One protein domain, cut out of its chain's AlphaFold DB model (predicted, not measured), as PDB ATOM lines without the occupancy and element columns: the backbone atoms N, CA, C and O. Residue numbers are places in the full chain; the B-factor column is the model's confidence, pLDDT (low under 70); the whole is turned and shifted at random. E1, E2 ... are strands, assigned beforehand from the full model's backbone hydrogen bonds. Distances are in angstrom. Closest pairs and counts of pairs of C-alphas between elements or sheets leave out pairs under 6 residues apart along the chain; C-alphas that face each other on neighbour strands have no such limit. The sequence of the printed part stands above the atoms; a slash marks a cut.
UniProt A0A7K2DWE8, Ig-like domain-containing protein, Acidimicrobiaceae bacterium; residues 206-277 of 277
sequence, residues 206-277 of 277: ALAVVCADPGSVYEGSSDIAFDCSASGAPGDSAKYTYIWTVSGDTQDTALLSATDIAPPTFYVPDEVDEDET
ATOM      1  N   ALA A 206     -15.012 -18.238 -43.506       79.38
ATOM      2  CA  ALA A 206     -15.068 -16.903 -42.936       79.38
ATOM      3  C   ALA A 206     -15.235 -16.981 -41.411       79.38
ATOM      4  O   ALA A 206     -16.095 -17.699 -40.892       79.38
ATOM      5  N   LEU A 207     -14.442 -16.187 -40.686       85.50
ATOM      6  CA  LEU A 207     -14.628 -16.037 -39.248       85.50
ATOM      7  C   LEU A 207     -15.943 -15.303 -38.977       85.50
ATOM      8  O   LEU A 207     -16.182 -14.219 -39.508       85.50
ATOM      9  N   ALA A 208     -16.767 -15.869 -38.104       88.50
ATOM     10  CA  ALA A 208     -17.993 -15.238 -37.637       88.50
ATOM     11  C   ALA A 208     -17.917 -15.011 -36.129       88.50
ATOM     12  O   ALA A 208     -17.550 -15.922 -35.385       88.50
ATOM     13  N   VAL A 209     -18.299 -13.812 -35.684       89.75
ATOM     14  CA  VAL A 209     -18.464 -13.468 -34.268       89.75
ATOM     15  C   VAL A 209     -19.933 -13.164 -34.023       89.75
ATOM     16  O   VAL A 209     -20.515 -12.313 -34.694       89.75
ATOM     17  N   VAL A 210     -20.537 -13.868 -33.070       90.88
ATOM     18  CA  VAL A 210     -21.926 -13.658 -32.649       90.88
ATOM     19  C   VAL A 210     -21.913 -13.245 -31.191       90.88
ATOM     20  O   VAL A 210     -21.340 -13.965 -30.376       90.88
ATOM     21  N   CYS A 211     -22.558 -12.124 -30.881       90.62
ATOM     22  CA  CYS A 211     -22.720 -11.612 -29.526       90.62
ATOM     23  C   CYS A 211     -24.204 -11.522 -29.164       90.62
ATOM     24  O   CYS A 211     -25.009 -11.075 -29.984       90.62
ATOM     25  N   ALA A 212     -24.567 -11.929 -27.950       92.19
ATOM     26  CA  ALA A 212     -25.884 -11.653 -27.394       92.19
ATOM     27  C   ALA A 212     -26.002 -10.165 -27.043       92.19
ATOM     28  O   ALA A 212     -25.047  -9.560 -26.555       92.19
ATOM     29  N   ASP A 213     -27.182  -9.589 -27.272       90.31
ATOM     30  CA  ASP A 213     -27.494  -8.236 -26.815       90.31
ATOM     31  C   ASP A 213     -27.642  -8.249 -25.280       90.31
ATOM     32  O   ASP A 213     -28.541  -8.933 -24.774       90.31
ATOM     33  N   PRO A 214     -26.781  -7.535 -24.527       86.62
ATOM     34  CA  PRO A 214     -26.895  -7.462 -23.074       86.62
ATOM     35  C   PRO A 214     -28.121  -6.657 -22.605       86.62
ATOM     36  O   PRO A 214     -28.477  -6.726 -21.428       86.62
ATOM     37  N   GLY A 215     -28.786  -5.919 -23.502       87.69
ATOM     38  CA  GLY A 215     -29.890  -5.024 -23.182       87.69
ATOM     39  C   GLY A 215     -29.438  -3.742 -22.472       87.69
ATOM     40  O   GLY A 215     -28.253  -3.429 -22.382       87.69
ATOM     41  N   SER A 216     -30.404  -2.971 -21.968       89.31
ATOM     42  CA  SER A 216     -30.145  -1.735 -21.216       89.31
ATOM     43  C   SER A 216     -30.074  -1.998 -19.711       89.31
ATOM     44  O   SER A 216     -30.907  -2.726 -19.166       89.31
ATOM     45  N   VAL A 217     -29.133  -1.343 -19.031       90.19
ATOM     46  CA  VAL A 217     -28.987  -1.360 -17.567       90.19
ATOM     47  C   VAL A 217     -29.018   0.059 -16.998       90.19
ATOM     48  O   VAL A 217     -28.800   1.026 -17.723       90.19
ATOM     49  N   TYR A 218     -29.314   0.178 -15.703       90.06
ATOM     50  CA  TYR A 218     -29.198   1.439 -14.968       90.06
ATOM     51  C   TYR A 218     -27.785   1.597 -14.396       90.06
ATOM     52  O   TYR A 218     -27.123   0.593 -14.121       90.06
ATOM     53  N   GLU A 219     -27.350   2.836 -14.167       88.56
ATOM     54  CA  GLU A 219     -26.112   3.137 -13.434       88.56
ATOM     55  C   GLU A 219     -26.062   2.417 -12.071       88.56
ATOM     56  O   GLU A 219     -27.096   2.168 -11.439       88.56
ATOM     57  N   GLY A 220     -24.864   1.994 -11.664       88.62
ATOM     58  CA  GLY A 220     -24.635   1.220 -10.439       88.62
ATOM     59  C   GLY A 220     -25.219  -0.203 -10.443       88.62
ATOM     60  O   GLY A 220     -25.265  -0.860  -9.397       88.62
ATOM     61  N   SER A 221     -25.703  -0.700 -11.590       94.00
ATOM     62  CA  SER A 221     -26.095  -2.110 -11.735       94.00
ATOM     63  C   SER A 221     -24.877  -3.035 -11.671       94.00
ATOM     64  O   SER A 221     -23.733  -2.609 -11.752       94.00
ATOM     65  N   SER A 222     -25.120  -4.340 -11.539       93.81
ATOM     66  CA  SER A 222     -24.044  -5.328 -11.621       93.81
ATOM     67  C   SER A 222     -23.371  -5.325 -12.992       93.81
ATOM     68  O   SER A 222     -24.067  -5.274 -14.009       93.81
ATOM     69  N   ASP A 223     -22.054  -5.512 -12.996       93.88
ATOM     70  CA  ASP A 223     -21.254  -5.728 -14.201       93.88
ATOM     71  C   ASP A 223     -21.817  -6.835 -15.100       93.88
ATOM     72  O   ASP A 223     -22.379  -7.836 -14.635       93.88
ATOM     73  N   ILE A 224     -21.627  -6.670 -16.406       92.06
ATOM     74  CA  ILE A 224     -22.204  -7.539 -17.431       92.06
ATOM     75  C   ILE A 224     -21.093  -8.353 -18.079       92.06
ATOM     76  O   ILE A 224     -20.203  -7.799 -18.714       92.06
ATOM     77  N   ALA A 225     -21.159  -9.678 -17.993       91.81
ATOM     78  CA  ALA A 225     -20.354 -10.522 -18.868       91.81
ATOM     79  C   ALA A 225     -20.968 -10.491 -20.270       91.81
ATOM     80  O   ALA A 225     -22.133 -10.860 -20.436       91.81
ATOM     81  N   PHE A 226     -20.206 -10.058 -21.276       91.12
ATOM     82  CA  PHE A 226     -20.652 -10.223 -22.655       91.12
ATOM     83  C   PHE A 226     -20.780 -11.711 -22.978       91.12
ATOM     84  O   PHE A 226     -20.130 -12.551 -22.370       91.12
ATOM     85  N   ASP A 227     -21.648 -12.062 -23.914       90.38
ATOM     86  CA  ASP A 227     -21.768 -13.439 -24.382       90.38
ATOM     87  C   ASP A 227     -21.494 -13.436 -25.873       90.38
ATOM     88  O   ASP A 227     -22.385 -13.186 -26.683       90.38
ATOM     89  N   CYS A 228     -20.220 -13.609 -26.216       90.75
ATOM     90  CA  CYS A 228     -19.758 -13.643 -27.590       90.75
ATOM     91  C   CYS A 228     -19.049 -14.953 -27.883       90.75
ATOM     92  O   CYS A 228     -18.225 -15.425 -27.098       90.75
ATOM     93  N   SER A 229     -19.314 -15.497 -29.063       88.81
ATOM     94  CA  SER A 229     -18.662 -16.695 -29.572       88.81
ATOM     95  C   SER A 229     -18.106 -16.438 -30.967       88.81
ATOM     96  O   SER A 229     -18.756 -15.794 -31.793       88.81
ATOM     97  N   ALA A 230     -16.891 -16.928 -31.218       90.19
ATOM     98  CA  ALA A 230     -16.299 -16.959 -32.547       90.19
ATOM     99  C   ALA A 230     -16.400 -18.367 -33.148       90.19
ATOM    100  O   ALA A 230     -16.299 -19.373 -32.442       90.19
ATOM    101  N   SER A 231     -16.594 -18.434 -34.461       87.88
ATOM    102  CA  SER A 231     -16.676 -19.670 -35.243       87.88
ATOM    103  C   SER A 231     -15.983 -19.503 -36.601       87.88
ATOM    104  O   SER A 231     -15.597 -18.390 -36.963       87.88
ATOM    105  N   GLY A 232     -15.802 -20.604 -37.338       83.75
ATOM    106  CA  GLY A 232     -15.241 -20.603 -38.698       83.75
ATOM    107  C   GLY A 232     -13.724 -20.796 -38.783       83.75
ATOM    108  O   GLY A 232     -13.189 -20.960 -39.870       83.75
ATOM    109  N   ALA A 233     -12.994 -20.829 -37.663       82.81
ATOM    110  CA  ALA A 233     -11.575 -21.172 -37.733       82.81
ATOM    111  C   ALA A 233     -11.390 -22.679 -38.014       82.81
ATOM    112  O   ALA A 233     -12.103 -23.504 -37.434       82.81
ATOM    113  N   PRO A 234     -10.417 -23.058 -38.860       72.19
ATOM    114  CA  PRO A 234     -10.220 -24.448 -39.246       72.19
ATOM    115  C   PRO A 234      -9.675 -25.321 -38.101       72.19
ATOM    116  O   PRO A 234      -8.799 -24.907 -37.335       72.19
ATOM    117  N   GLY A 235     -10.134 -26.577 -38.056       69.56
ATOM    118  CA  GLY A 235      -9.649 -27.633 -37.158       69.56
ATOM    119  C   GLY A 235     -10.393 -27.757 -35.819       69.56
ATOM    120  O   GLY A 235     -10.977 -26.806 -35.310       69.56
ATOM    121  N   ASP A 236     -10.322 -28.946 -35.208       68.12
ATOM    122  CA  ASP A 236     -11.083 -29.308 -33.993       68.12
ATOM    123  C   ASP A 236     -10.665 -28.543 -32.719       68.12
ATOM    124  O   ASP A 236     -11.349 -28.593 -31.697       68.12
ATOM    125  N   SER A 237      -9.529 -27.839 -32.753       74.75
ATOM    126  CA  SER A 237      -8.985 -27.057 -31.633       74.75
ATOM    127  C   SER A 237      -8.663 -25.621 -32.046       74.75
ATOM    128  O   SER A 237      -7.591 -25.098 -31.716       74.75
ATOM    129  N   ALA A 238      -9.557 -25.021 -32.831       80.56
ATOM    130  CA  ALA A 238      -9.459 -23.640 -33.272       80.56
ATOM    131  C   ALA A 238      -9.098 -22.690 -32.118       80.56
ATOM    132  O   ALA A 238      -9.708 -22.712 -31.047       80.56
ATOM    133  N   LYS A 239      -8.093 -21.841 -32.349       83.06
ATOM    134  CA  LYS A 239      -7.707 -20.768 -31.432       83.06
ATOM    135  C   LYS A 239      -8.064 -19.437 -32.068       83.06
ATOM    136  O   LYS A 239      -7.639 -19.161 -33.186       83.06
ATOM    137  N   TYR A 240      -8.807 -18.629 -31.330       87.19
ATOM    138  CA  TYR A 240      -9.230 -17.303 -31.753       87.19
ATOM    139  C   TYR A 240      -8.427 -16.247 -30.998       87.19
ATOM    140  O   TYR A 240      -8.144 -16.409 -29.810       87.19
ATOM    141  N   THR A 241      -8.089 -15.169 -31.696       88.94
ATOM    142  CA  THR A 241      -7.560 -13.941 -31.101       88.94
ATOM    143  C   THR A 241      -8.653 -12.890 -31.190       88.94
ATOM    144  O   THR A 241      -9.233 -12.706 -32.260       88.94
ATOM    145  N   TYR A 242      -8.934 -12.215 -30.081       88.44
ATOM    146  CA  TYR A 242     -10.008 -11.231 -29.990       88.44
ATOM    147  C   TYR A 242      -9.428  -9.823 -29.898       88.44
ATOM    148  O   TYR A 242      -8.334  -9.638 -29.372       88.44
ATOM    149  N   ILE A 243     -10.156  -8.843 -30.433       90.12
ATOM    150  CA  ILE A 243      -9.863  -7.418 -30.271       90.12
ATOM    151  C   ILE A 243     -11.198  -6.698 -30.097       90.12
ATOM    152  O   ILE A 243     -12.044  -6.738 -30.989       90.12
ATOM    153  N   TRP A 244     -11.369  -6.032 -28.960       88.56
ATOM    154  CA  TRP A 244     -12.505  -5.160 -28.682       88.56
ATOM    155  C   TRP A 244     -12.137  -3.700 -28.942       88.56
ATOM    156  O   TRP A 244     -11.149  -3.192 -28.411       88.56
ATOM    157  N   THR A 245     -12.953  -3.019 -29.744       86.56
ATOM    158  CA  THR A 245     -12.842  -1.585 -30.038       86.56
ATOM    159  C   THR A 245     -14.138  -0.880 -29.664       86.56
ATOM    160  O   THR A 245     -15.208  -1.477 -29.764       86.56
ATOM    161  N   VAL A 246     -14.059   0.392 -29.272       84.62
ATOM    162  CA  VAL A 246     -15.259   1.206 -29.049       84.62
ATOM    163  C   VAL A 246     -15.990   1.511 -30.358       84.62
ATOM    164  O   VAL A 246     -15.384   1.587 -31.430       84.62
ATOM    165  N   SER A 247     -17.303   1.696 -30.262       83.00
ATOM    166  CA  SER A 247     -18.165   2.149 -31.353       83.00
ATOM    167  C   SER A 247     -19.373   2.883 -30.771       83.00
ATOM    168  O   SER A 247     -19.765   2.581 -29.644       83.00
ATOM    169  N   GLY A 248     -19.984   3.792 -31.535       82.44
ATOM    170  CA  GLY A 248     -21.093   4.616 -31.045       82.44
ATOM    171  C   GLY A 248     -20.616   5.682 -30.061       82.44
ATOM    172  O   GLY A 248     -19.568   6.286 -30.287       82.44
ATOM    173  N   ASP A 249     -21.379   5.880 -28.987       77.69
ATOM    174  CA  ASP A 249     -21.145   6.934 -27.990       77.69
ATOM    175  C   ASP A 249     -20.137   6.517 -26.901       77.69
ATOM    176  O   ASP A 249     -19.680   7.335 -26.112       77.69
ATOM    177  N   THR A 250     -19.727   5.243 -26.870       75.56
ATOM    178  CA  THR A 250     -18.695   4.761 -25.944       75.56
ATOM    179  C   THR A 250     -17.334   5.363 -26.300       75.56
ATOM    180  O   THR A 250     -16.806   5.100 -27.381       75.56
ATOM    181  N   GLN A 251     -16.722   6.117 -25.385       70.00
ATOM    182  CA  GLN A 251     -15.437   6.784 -25.648       70.00
ATOM    183  C   GLN A 251     -14.199   5.981 -25.235       70.00
ATOM    184  O   GLN A 251     -13.117   6.214 -25.777       70.00
ATOM    185  N   ASP A 252     -14.333   5.020 -24.316       75.25
ATOM    186  CA  ASP A 252     -13.194   4.283 -23.762       75.25
ATOM    187  C   ASP A 252     -13.486   2.783 -23.582       75.25
ATOM    188  O   ASP A 252     -14.553   2.377 -23.119       75.25
ATOM    189  N   THR A 253     -12.508   1.942 -23.929       79.19
ATOM    190  CA  THR A 253     -12.524   0.504 -23.633       79.19
ATOM    191  C   THR A 253     -12.135   0.192 -22.186       79.19
ATOM    192  O   THR A 253     -12.201  -0.972 -21.797       79.19
ATOM    193  N   ALA A 254     -11.774   1.186 -21.366       83.81
ATOM    194  CA  ALA A 254     -11.482   1.025 -19.937       83.81
ATOM    195  C   ALA A 254     -12.649   0.440 -19.120       83.81
ATOM    196  O   ALA A 254     -12.431  -0.109 -18.041       83.81
ATOM    197  N   LEU A 255     -13.874   0.503 -19.650       87.25
ATOM    198  CA  LEU A 255     -15.041  -0.169 -19.080       87.25
ATOM    199  C   LEU A 255     -15.069  -1.680 -19.367       87.25
ATOM    200  O   LEU A 255     -15.999  -2.346 -18.942       87.25
ATOM    201  N   LEU A 256     -14.085  -2.253 -20.065       91.38
ATOM    202  CA  LEU A 256     -13.962  -3.699 -20.261       91.38
ATOM    203  C   LEU A 256     -12.869  -4.291 -19.369       91.38
ATOM    204  O   LEU A 256     -11.797  -3.718 -19.186       91.38
ATOM    205  N   SER A 257     -13.097  -5.507 -18.876       92.12
ATOM    206  CA  SER A 257     -12.119  -6.246 -18.072       92.12
ATOM    207  C   SER A 257     -10.825  -6.557 -18.823       92.12
ATOM    208  O   SER A 257      -9.766  -6.653 -18.208       92.12
ATOM    209  N   ALA A 258     -10.920  -6.755 -20.138       91.12
ATOM    210  CA  ALA A 258      -9.813  -6.905 -21.072       91.12
ATOM    211  C   ALA A 258     -10.339  -6.737 -22.506       91.12
ATOM    212  O   ALA A 258     -11.524  -6.946 -22.764       91.12
ATOM    213  N   THR A 259      -9.462  -6.386 -23.445       91.50
ATOM    214  CA  THR A 259      -9.826  -6.163 -24.854       91.50
ATOM    215  C   THR A 259      -9.403  -7.297 -25.785       91.50
ATOM    216  O   THR A 259      -9.701  -7.240 -26.974       91.50
ATOM    217  N   ASP A 260      -8.752  -8.340 -25.269       90.56
ATOM    218  CA  ASP A 260      -8.156  -9.438 -26.040       90.56
ATOM    219  C   ASP A 260      -8.741 -10.826 -25.718       90.56
ATOM    220  O   ASP A 260      -8.206 -11.857 -26.136       90.56
ATOM    221  N   ILE A 261      -9.876 -10.866 -25.012       86.12
ATOM    222  CA  ILE A 261     -10.565 -12.097 -24.604       86.12
ATOM    223  C   ILE A 261     -12.018 -12.133 -25.089       86.12
ATOM    224  O   ILE A 261     -12.622 -11.098 -25.372       86.12
ATOM    225  N   ALA A 262     -12.605 -13.330 -25.110       84.19
ATOM    226  CA  ALA A 262     -14.051 -13.510 -25.165       84.19
ATOM    227  C   ALA A 262     -14.502 -14.577 -24.142       84.19
ATOM    228  O   ALA A 262     -13.973 -15.692 -24.177       84.19
ATOM    229  N   PRO A 263     -15.465 -14.261 -23.255       85.88
ATOM    230  CA  PRO A 263     -16.095 -12.949 -23.098       85.88
ATOM    231  C   PRO A 263     -15.354 -12.001 -22.133       85.88
ATOM    232  O   PRO A 263     -14.889 -12.455 -21.084       85.88
ATOM    233  N   PRO A 264     -15.267 -10.689 -22.428       91.62
ATOM    234  CA  PRO A 264     -14.919  -9.691 -21.423       91.62
ATOM    235  C   PRO A 264     -16.125  -9.360 -20.529       91.62
ATOM    236  O   PRO A 264     -17.281  -9.590 -20.893       91.62
ATOM    237  N   THR A 265     -15.847  -8.764 -19.374       92.75
ATOM    238  CA  THR A 265     -16.856  -8.145 -18.510       92.75
ATOM    239  C   THR A 265     -16.888  -6.645 -18.766       92.75
ATOM    240  O   THR A 265     -15.841  -6.004 -18.734       92.75
ATOM    241  N   PHE A 266     -18.072  -6.090 -18.995       91.44
ATOM    242  CA  PHE A 266     -18.336  -4.660 -18.998       91.44
ATOM    243  C   PHE A 266     -18.632  -4.175 -17.574       91.44
ATOM    244  O   PHE A 266     -19.577  -4.652 -16.941       91.44
ATOM    245  N   TYR A 267     -17.819  -3.243 -17.088       91.56
ATOM    246  CA  TYR A 267     -17.987  -2.560 -15.812       91.56
ATOM    247  C   TYR A 267     -19.043  -1.471 -15.959       91.56
ATOM    248  O   TYR A 267     -18.854  -0.524 -16.723       91.56
ATOM    249  N   VAL A 268     -20.159  -1.613 -15.245       90.56
ATOM    250  CA  VAL A 268     -21.247  -0.632 -15.304       90.56
ATOM    251  C   VAL A 268     -20.861   0.570 -14.434       90.56
ATOM    252  O   VAL A 268     -20.606   0.379 -13.246       90.56
ATOM    253  N   PRO A 269     -20.798   1.798 -14.980       88.12
ATOM    254  CA  PRO A 269     -20.462   2.977 -14.184       88.12
ATOM    255  C   PRO A 269     -21.475   3.233 -13.057       88.12
ATOM    256  O   PRO A 269     -22.678   3.037 -13.245       88.12
ATOM    257  N   ASP A 270     -20.991   3.702 -11.902       87.00
ATOM    258  CA  ASP A 270     -21.843   4.114 -10.772       87.00
ATOM    259  C   ASP A 270     -22.639   5.393 -11.079       87.00
ATOM    260  O   ASP A 270     -23.735   5.569 -10.554       87.00
ATOM    261  N   GLU A 271     -22.096   6.254 -11.942       83.38
ATOM    262  CA  GLU A 271     -22.736   7.452 -12.489       83.38
ATOM    263  C   GLU A 271     -22.336   7.576 -13.968       83.38
ATOM    264  O   GLU A 271     -21.197   7.266 -14.336       83.38
ATOM    265  N   VAL A 272     -23.262   8.009 -14.822       74.81
ATOM    266  CA  VAL A 272     -22.962   8.425 -16.202       74.81
ATOM    267  C   VAL A 272     -22.908   9.952 -16.260       74.81
ATOM    268  O   VAL A 272     -23.852  10.617 -15.838       74.81
ATOM    269  N   ASP A 273     -21.801  10.524 -16.742       67.19
ATOM    270  CA  ASP A 273     -21.652  11.983 -16.836       67.19
ATOM    271  C   ASP A 273     -22.745  12.581 -17.750       67.19
ATOM    272  O   ASP A 273     -22.915  12.160 -18.895       67.19
ATOM    273  N   GLU A 274     -23.476  13.598 -17.267       57.84
ATOM    274  CA  GLU A 274     -24.590  14.248 -17.994       57.84
ATOM    275  C   GLU A 274     -24.159  14.993 -19.283       57.84
ATOM    276  O   GLU A 274     -25.017  15.463 -20.030       57.84
ATOM    277  N   ASP A 275     -22.853  15.098 -19.559       53.84
ATOM    278  CA  ASP A 275     -22.290  15.717 -20.773       53.84
ATOM    279  C   ASP A 275     -22.005  14.699 -21.910       53.84
ATOM    280  O   ASP A 275     -21.502  15.084 -22.966       53.84
ATOM    281  N   GLU A 276     -22.349  13.415 -21.731       52.06
ATOM    282  CA  GLU A 276     -22.095  12.315 -22.684       52.06
ATOM    283  C   GLU A 276     -23.403  11.710 -23.262       52.06
ATOM    284  O   GLU A 276     -23.591  10.492 -23.272       52.06
ATOM    285  N   THR A 277     -24.332  12.552 -23.742       44.19
ATOM    286  CA  THR A 277     -25.492  12.135 -24.574       44.19
ATOM    287  C   THR A 277     -25.523  12.826 -25.925       44.19
ATOM    288  O   THR A 277     -25.339  14.068 -25.937       44.19
TER     289      THR A 277
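Overview. This is residues 206 to 277 of the 277 residues of the protein "Ig-like domain-containing protein" of Acidimicrobiaceae bacterium (UniProt A0A7K2DWE8). The model has little regular structure: a loose rod made mostly of long loops, with one small hairpin of two antiparallel strands, E1 and E2, toward one end. The loop joining the strands, residues 212 to 227, reaches toward the other end and folds back, and residues 224 to 225 pair antiparallel with residues 265 to 266 of the last long stretch. The printed part has 72 residues with no named helix, is all strand in class with only 8 residues in named elements, has a radius of gyration of the C-alphas of 14.5 A, and spans 48 by 20 by 18 A.

Arrangement. E1, residues 208 to 211, and E2, residues 228 to 231, form a hairpin, antiparallel at 163 degrees between their directions. C-alphas 211 and 228 face each other at 4.1 A. N 210 and O 229, 2.9 A apart, and N 231 and O 208, 2.8 A apart, are within hydrogen-bond range.

Along the chain. E1 begins at C-alpha 208 (-17.993, -15.238, -37.637) and is 10.1 A long. E2, 10.2 A long, ends at C-alpha 231 (-16.676, -19.670, -35.243).

Size, cuts and confidence. The C-alphas of Gly 235 and Glu 274, the two farthest apart, are 48.4 A apart. The printed part has no cut. The link E1 to E2 is long, with 16 residues. Residues 235 to 236 and 273 to 277 have pLDDT under 70.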